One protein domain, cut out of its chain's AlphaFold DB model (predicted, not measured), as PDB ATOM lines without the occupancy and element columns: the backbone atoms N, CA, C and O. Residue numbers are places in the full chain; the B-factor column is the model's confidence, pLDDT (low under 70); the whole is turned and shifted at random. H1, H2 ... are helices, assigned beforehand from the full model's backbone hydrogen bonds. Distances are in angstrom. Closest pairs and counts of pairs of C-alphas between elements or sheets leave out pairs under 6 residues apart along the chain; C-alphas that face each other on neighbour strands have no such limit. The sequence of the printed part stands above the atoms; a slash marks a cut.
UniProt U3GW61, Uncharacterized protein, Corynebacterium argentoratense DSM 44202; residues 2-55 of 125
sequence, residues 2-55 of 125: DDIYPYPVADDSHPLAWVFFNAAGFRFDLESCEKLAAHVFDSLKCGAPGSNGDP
ATOM      1  N   ASP A   2     -26.372  19.117  15.843       56.34
ATOM      2  CA  ASP A   2     -25.226  18.223  16.073       56.34
ATOM      3  C   ASP A   2     -24.397  18.610  17.297       56.34
ATOM      4  O   ASP A   2     -23.673  17.777  17.819       56.34
ATOM      5  N   ASP A   3     -24.598  19.819  17.818       62.53
ATOM      6  CA  ASP A   3     -24.241  20.189  19.182       62.53
ATOM      7  C   ASP A   3     -25.057  21.434  19.573       62.53
ATOM      8  O   ASP A   3     -25.305  22.309  18.734       62.53
ATOM      9  N   ILE A   4     -25.527  21.516  20.818       70.31
ATOM     10  CA  ILE A   4     -26.144  22.743  21.355       70.31
ATOM     11  C   ILE A   4     -25.069  23.778  21.712       70.31
ATOM     12  O   ILE A   4     -25.362  24.971  21.830       70.31
ATOM     13  N   TYR A   5     -23.824  23.329  21.873       70.38
ATOM     14  CA  TYR A   5     -22.706  24.164  22.253       70.38
ATOM     15  C   TYR A   5     -21.895  24.596  21.019       70.38
ATOM     16  O   TYR A   5     -21.352  23.757  20.308       70.38
ATOM     17  N   PRO A   6     -21.791  25.905  20.722       69.50
ATOM     18  CA  PRO A   6     -21.189  26.380  19.474       69.50
ATOM     19  C   PRO A   6     -19.657  26.514  19.524       69.50
ATOM     20  O   PRO A   6     -19.068  27.049  18.583       69.50
ATOM     21  N   TYR A   7     -19.005  26.094  20.612       75.50
ATOM     22  CA  TYR A   7     -17.564  26.265  20.816       75.50
ATOM     23  C   TYR A   7     -16.832  24.918  20.833       75.50
ATOM     24  O   TYR A   7     -17.426  23.920  21.237       75.50
ATOM     25  N   PRO A   8     -15.541  24.881  20.445       73.94
ATOM     26  CA  PRO A   8     -14.735  23.669  20.530       73.94
ATOM     27  C   PRO A   8     -14.690  23.131  21.962       73.94
ATOM     28  O   PRO A   8     -14.336  23.861  22.891       73.94
ATOM     29  N   VAL A   9     -15.026  21.855  22.120       73.25
ATOM     30  CA  VAL A   9     -14.852  21.093  23.360       73.25
ATOM     31  C   VAL A   9     -13.583  20.254  23.205       73.25
ATOM     32  O   VAL A   9     -13.302  19.776  22.107       73.25
ATOM     33  N   ALA A  10     -12.780  20.132  24.263       77.00
ATOM     34  CA  ALA A  10     -11.617  19.247  24.243       77.00
ATOM     35  C   ALA A  10     -12.065  17.791  24.024       77.00
ATOM     36  O   ALA A  10     -13.130  17.404  24.501       77.00
ATOM     37  N   ASP A  11     -11.260  16.996  23.311       74.69
ATOM     38  CA  ASP A  11     -11.630  15.634  22.886       74.69
ATOM     39  C   ASP A  11     -11.961  14.687  24.059       74.69
ATOM     40  O   ASP A  11     -12.642  13.680  23.873       74.69
ATOM     41  N   ASP A  12     -11.472  14.992  25.261       82.00
ATOM     42  CA  ASP A  12     -11.666  14.235  26.498       82.00
ATOM     43  C   ASP A  12     -12.740  14.813  27.435       82.00
ATOM     44  O   ASP A  12     -13.082  14.173  28.431       82.00
ATOM     45  N   SER A  13     -13.317  15.974  27.110       83.19
ATOM     46  CA  SER A  13     -14.329  16.626  27.941       83.19
ATOM     47  C   SER A  13     -15.753  16.236  27.557       83.19
ATOM     48  O   SER A  13     -16.121  16.137  26.385       83.19
ATOM     49  N   HIS A  14     -16.614  16.087  28.566       85.69
ATOM     50  CA  HIS A  14     -18.026  15.794  28.334       85.69
ATOM     51  C   HIS A  14     -18.721  17.002  27.656       85.69
ATOM     52  O   HIS A  14     -18.694  18.105  28.213       85.69
ATOM     53  N   PRO A  15     -19.430  16.826  26.519       82.62
ATOM     54  CA  PRO A  15     -19.952  17.932  25.694       82.62
ATOM     55  C   PRO A  15     -20.950  18.841  26.426       82.62
ATOM     56  O   PRO A  15     -21.114  20.011  26.096       82.62
ATOM     57  N   LEU A  16     -21.601  18.315  27.465       84.56
ATOM     58  CA  LEU A  16     -22.564  19.039  28.302       84.56
ATOM     59  C   LEU A  16     -22.036  19.448  29.690       84.56
ATOM     60  O   LEU A  16     -22.819  19.935  30.506       84.56
ATOM     61  N   ALA A  17     -20.739  19.284  29.985       87.94
ATOM     62  CA  ALA A  17     -20.167  19.684  31.281       87.94
ATOM     63  C   ALA A  17     -20.430  21.166  31.589       87.94
ATOM     64  O   ALA A  17     -20.712  21.542  32.726       87.94
ATOM     65  N   TRP A  18     -20.432  22.007  30.552       85.56
ATOM     66  CA  TRP A  18     -20.619  23.447  30.692       85.56
ATOM     67  C   TRP A  18     -21.947  23.851  31.352       85.56
ATOM     68  O   TRP A  18     -22.014  24.916  31.968       85.56
ATOM     69  N   VAL A  19     -22.985  23.007  31.266       85.56
ATOM     70  CA  VAL A  19     -24.308  23.251  31.868       85.56
ATOM     71  C   VAL A  19     -24.203  23.419  33.387       85.56
ATOM     72  O   VAL A  19     -24.986  24.158  33.987       85.56
ATOM     73  N   PHE A  20     -23.217  22.776  34.015       89.12
ATOM     74  CA  PHE A  20     -23.092  22.751  35.467       89.12
ATOM     75  C   PHE A  20     -22.245  23.878  36.053       89.12
ATOM     76  O   PHE A  20     -22.410  24.151  37.236       89.12
ATOM     77  N   PHE A  21     -21.430  24.609  35.277       88.00
ATOM     78  CA  PHE A  21     -20.502  25.613  35.837       88.00
ATOM     79  C   PHE A  21     -21.171  26.660  36.737       88.00
ATOM     80  O   PHE A  21     -20.534  27.150  37.669       88.00
ATOM     81  N   ASN A  22     -22.429  27.018  36.456       86.00
ATOM     82  CA  ASN A  22     -23.217  27.960  37.259       86.00
ATOM     83  C   ASN A  22     -24.635  27.425  37.562       86.00
ATOM     84  O   ASN A  22     -25.608  28.184  37.568       86.00
ATOM     85  N   ALA A  23     -24.780  26.112  37.756       82.31
ATOM     86  CA  ALA A  23     -26.084  25.497  37.993       82.31
ATOM     87  C   ALA A  23     -26.659  25.874  39.369       82.31
ATOM     88  O   ALA A  23     -25.981  25.783  40.390       82.31
ATOM     89  N   ALA A  24     -27.935  26.277  39.391       78.31
ATOM     90  CA  ALA A  24     -28.689  26.607  40.608       78.31
ATOM     91  C   ALA A  24     -27.987  27.612  41.554       78.31
ATOM     92  O   ALA A  24     -28.158  27.558  42.767       78.31
ATOM     93  N   GLY A  25     -27.186  28.532  41.001       82.69
ATOM     94  CA  GLY A  25     -26.439  29.528  41.779       82.69
ATOM     95  C   GLY A  25     -25.151  29.009  42.426       82.69
ATOM     96  O   GLY A  25     -24.434  29.790  43.053       82.69
ATOM     97  N   PHE A  26     -24.817  27.731  42.247       82.06
ATOM     98  CA  PHE A  26     -23.543  27.155  42.663       82.06
ATOM     99  C   PHE A  26     -22.499  27.301  41.564       82.06
ATOM    100  O   PHE A  26     -22.825  27.317  40.378       82.06
ATOM    101  N   ARG A  27     -21.231  27.384  41.969       90.25
ATOM    102  CA  ARG A  27     -20.086  27.322  41.060       90.25
ATOM    103  C   ARG A  27     -19.341  26.022  41.281       90.25
ATOM    104  O   ARG A  27     -18.945  25.737  42.410       90.25
ATOM    105  N   PHE A  28     -19.133  25.282  40.204       90.69
ATOM    106  CA  PHE A  28     -18.407  24.018  40.208       90.69
ATOM    107  C   PHE A  28     -17.134  24.143  39.369       90.69
ATOM    108  O   PHE A  28     -17.071  24.952  38.440       90.69
ATOM    109  N   ASP A  29     -16.115  23.360  39.707       92.81
ATOM    110  CA  ASP A  29     -14.941  23.191  38.851       92.81
ATOM    111  C   ASP A  29     -15.241  22.242  37.677       92.81
ATOM    112  O   ASP A  29     -16.294  21.598  37.625       92.81
ATOM    113  N   LEU A  30     -14.323  22.187  36.706       89.44
ATOM    114  CA  LEU A  30     -14.480  21.360  35.507       89.44
ATOM    115  C   LEU A  30     -14.632  19.874  35.861       89.44
ATOM    116  O   LEU A  30     -15.539  19.231  35.344       89.44
ATOM    117  N   GLU A  31     -13.814  19.354  36.780       92.25
ATOM    118  CA  GLU A  31     -13.860  17.943  37.188       92.25
ATOM    119  C   GLU A  31     -15.235  17.563  37.761       92.25
ATOM    120  O   GLU A  31     -15.812  16.527  37.414       92.25
ATOM    121  N   SER A  32     -15.800  18.411  38.625       92.69
ATOM    122  CA  SER A  32     -17.141  18.211  39.175       92.69
ATOM    123  C   SER A  32     -18.204  18.291  38.083       92.69
ATOM    124  O   SER A  32     -19.115  17.466  38.057       92.69
ATOM    125  N   CYS A  33     -18.081  19.251  37.163       91.44
ATOM    126  CA  CYS A  33     -19.006  19.412  36.043       91.44
ATOM    127  C   CYS A  33     -19.006  18.196  35.106       91.44
ATOM    128  O   CYS A  33     -20.074  17.755  34.689       91.44
ATOM    129  N   GLU A  34     -17.840  17.626  34.804       91.38
ATOM    130  CA  GLU A  34     -17.712  16.425  33.972       91.38
ATOM    131  C   GLU A  34     -18.351  15.207  34.641       91.38
ATOM    132  O   GLU A  34     -19.133  14.496  34.007       91.38
ATOM    133  N   LYS A  35     -18.110  15.004  35.943       93.00
ATOM    134  CA  LYS A  35     -18.747  13.921  36.710       93.00
ATOM    135  C   LYS A  35     -20.263  14.084  36.786       93.00
ATOM    136  O   LYS A  35     -20.990  13.103  36.633       93.00
ATOM    137  N   LEU A  36     -20.747  15.308  37.009       91.00
ATOM    138  CA  LEU A  36     -22.179  15.611  37.014       91.00
ATOM    139  C   LEU A  36     -22.801  15.344  35.644       91.00
ATOM    140  O   LEU A  36     -23.864  14.735  35.576       91.00
ATOM    141  N   ALA A  37     -22.131  15.734  34.563       88.88
ATOM    142  CA  ALA A  37     -22.624  15.522  33.211       88.88
ATOM    143  C   ALA A  37     -22.671  14.041  32.829       88.88
ATOM    144  O   ALA A  37     -23.728  13.577  32.404       88.88
ATOM    145  N   ALA A  38     -21.616  13.274  33.107       89.00
ATOM    146  CA  ALA A  38     -21.617  11.826  32.900       89.00
ATOM    147  C   ALA A  38     -22.696  11.122  33.747       89.00
ATOM    148  O   ALA A  38     -23.364  10.180  33.309       89.00
ATOM    149  N   HIS A  39     -22.924  11.581  34.980       88.44
ATOM    150  CA  HIS A  39     -23.985  11.022  35.810       88.44
ATOM    151  C   HIS A  39     -25.379  11.355  35.255       88.44
ATOM    152  O   HIS A  39     -26.196  10.462  35.039       88.44
ATOM    153  N   VAL A  40     -25.662  12.630  34.996       85.50
ATOM    154  CA  VAL A  40     -26.999  13.102  34.614       85.50
ATOM    155  C   VAL A  40     -27.361  12.699  33.184       85.50
ATOM    156  O   VAL A  40     -28.465  12.203  32.955       85.50
ATOM    157  N   PHE A  41     -26.459  12.887  32.223       84.62
ATOM    158  CA  PHE A  41     -26.764  12.722  30.801       84.62
ATOM    159  C   PHE A  41     -26.450  11.324  30.272       84.62
ATOM    160  O   PHE A  41     -27.233  10.813  29.475       84.62
ATOM    161  N   ASP A  42     -25.398  10.661  30.757       84.31
ATOM    162  CA  ASP A  42     -25.069   9.309  30.286       84.31
ATOM    163  C   ASP A  42     -25.701   8.227  31.166       84.31
ATOM    164  O   ASP A  42     -26.318   7.285  30.662       84.31
ATOM    165  N   SER A  43     -25.581   8.364  32.493       84.94
ATOM    166  CA  SER A  43     -26.040   7.324  33.427       84.94
ATOM    167  C   SER A  43     -27.553   7.371  33.644       84.94
ATOM    168  O   SER A  43     -28.223   6.345  33.537       84.94
ATOM    169  N   LEU A  44     -28.108   8.553  33.940       80.56
ATOM    170  CA  LEU A  44     -29.549   8.733  34.161       80.56
ATOM    171  C   LEU A  44     -30.326   8.982  32.861       80.56
ATOM    172  O   LEU A  44     -31.552   8.839  32.841       80.56
ATOM    173  N   LYS A  45     -29.623   9.351  31.782       77.56
ATOM    174  CA  LYS A  45     -30.207   9.758  30.494       77.56
ATOM    175  C   LYS A  45     -31.230  10.880  30.636       77.56
ATOM    176  O   LYS A  45     -32.170  10.975  29.854       77.56
ATOM    177  N   CYS A  46     -31.082  11.723  31.658       73.38
ATOM    178  CA  CYS A  46     -31.958  12.870  31.839       73.38
ATOM    179  C   CYS A  46     -31.871  13.729  30.578       73.38
ATOM    180  O   CYS A  46     -30.772  14.074  30.151       73.38
ATOM    181  N   GLY A  47     -33.025  14.018  29.973       67.06
ATOM    182  CA  GLY A  47     -33.117  14.594  28.635       67.06
ATOM    183  C   GLY A  47     -32.444  15.957  28.524       67.06
ATOM    184  O   GLY A  47     -33.088  16.990  28.685       67.06
ATOM    185  N   ALA A  48     -31.154  15.965  28.207       53.31
ATOM    186  CA  ALA A  48     -30.539  17.085  27.526       53.31
ATOM    187  C   ALA A  48     -30.922  17.044  26.043       53.31
ATOM    188  O   ALA A  48     -31.084  15.951  25.479       53.31
ATOM    189  N   PRO A  49     -30.977  18.206  25.368       50.72
ATOM    190  CA  PRO A  49     -30.807  18.223  23.923       50.72
ATOM    191  C   PRO A  49     -29.473  17.534  23.587       50.72
ATOM    192  O   PRO A  49     -28.417  18.004  23.998       50.72
ATOM    193  N   GLY A  50     -29.538  16.390  22.897       49.69
ATOM    194  CA  GLY A  50     -28.363  15.599  22.499       49.69
ATOM    195  C   GLY A  50     -28.154  14.265  23.233       49.69
ATOM    196  O   GLY A  50     -27.266  13.514  22.846       49.69
ATOM    197  N   SER A  51     -28.964  13.912  24.240       55.72
ATOM    198  CA  SER A  51     -28.928  12.543  24.789       55.72
ATOM    199  C   SER A  51     -29.537  11.547  23.784       55.72
ATOM    200  O   SER A  51     -30.677  11.696  23.354       55.72
ATOM    201  N   ASN A  52     -28.768  10.531  23.373       58.53
ATOM    202  CA  ASN A  52     -29.162   9.534  22.358       58.53
ATOM    203  C   ASN A  52     -30.198   8.496  22.857       58.53
ATOM    204  O   ASN A  52     -30.339   7.429  22.257       58.53
ATOM    205  N   GLY A  53     -30.895   8.744  23.969       64.62
ATOM    206  CA  GLY A  53     -31.815   7.771  24.554       64.62
ATOM    207  C   GLY A  53     -32.951   8.400  25.344       64.62
ATOM    208  O   GLY A  53     -32.851   9.534  25.802       64.62
ATOM    209  N   ASP A  54     -34.024   7.627  25.510       73.75
ATOM    210  CA  ASP A  54     -35.152   8.016  26.349       73.75
ATOM    211  C   ASP A  54     -34.712   8.161  27.818       73.75
ATOM    212  O   ASP A  54     -33.879   7.372  28.293       73.75
ATOM    213  N   PRO A  55     -35.262   9.143  28.558       75.50
ATOM    214  CA  PRO A  55     -34.931   9.332  29.961       75.50
ATOM    215  C   PRO A  55     -35.324   8.111  30.786       75.50
ATOM    216  O   PRO A  55     -36.390   7.538  30.583       75.50
TER     217      PRO A  55
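This is residues 2 to 55 of the 125 residues of an uncharacterized protein of Corynebacterium argentoratense DSM 44202 (UniProt U3GW61). This domain has little regular structure: a loop, residues 2 to 16, leads into the very short helix H1, which packs on the one longer helix, H2, and residues 44 to 55 make a second loop beyond the end of H2. The printed part has 54 residues with two named helices, H1 then H2, and no named strand; its class is all helix, though the named elements hold only 18 residues. It is compact, with a radius of gyration of the C-alphas of 10.9 A, and rounded, spanning 28 by 23 by 18 A.

H1, residues 17 to 20, touches H2, residues 30 to 43; their closest C-alphas, those of Ala 17 and Glu 34, are 4.9 A apart. Their centres are 8.2 A apart. In H2 every O i to N i+4 pair is within hydrogen-bond range; H1 is too short for such a pair, and its one O i to N i+3 pair is within range.

H1 begins at C-alpha 17, (-20.167, 19.684, 31.281). H2 runs 18.3 A from C-alpha 30 at (-14.480, 21.360, 35.507) to C-alpha 43 at (-26.040, 7.324, 33.427).

The farthest C-alphas, Arg 27 and Asp 54, are 28.6 A apart. The printed part has no cut, and the link from H1 to H2 is short. Confidence is under 70 at residues 2 to 3, 6 and 47 to 53.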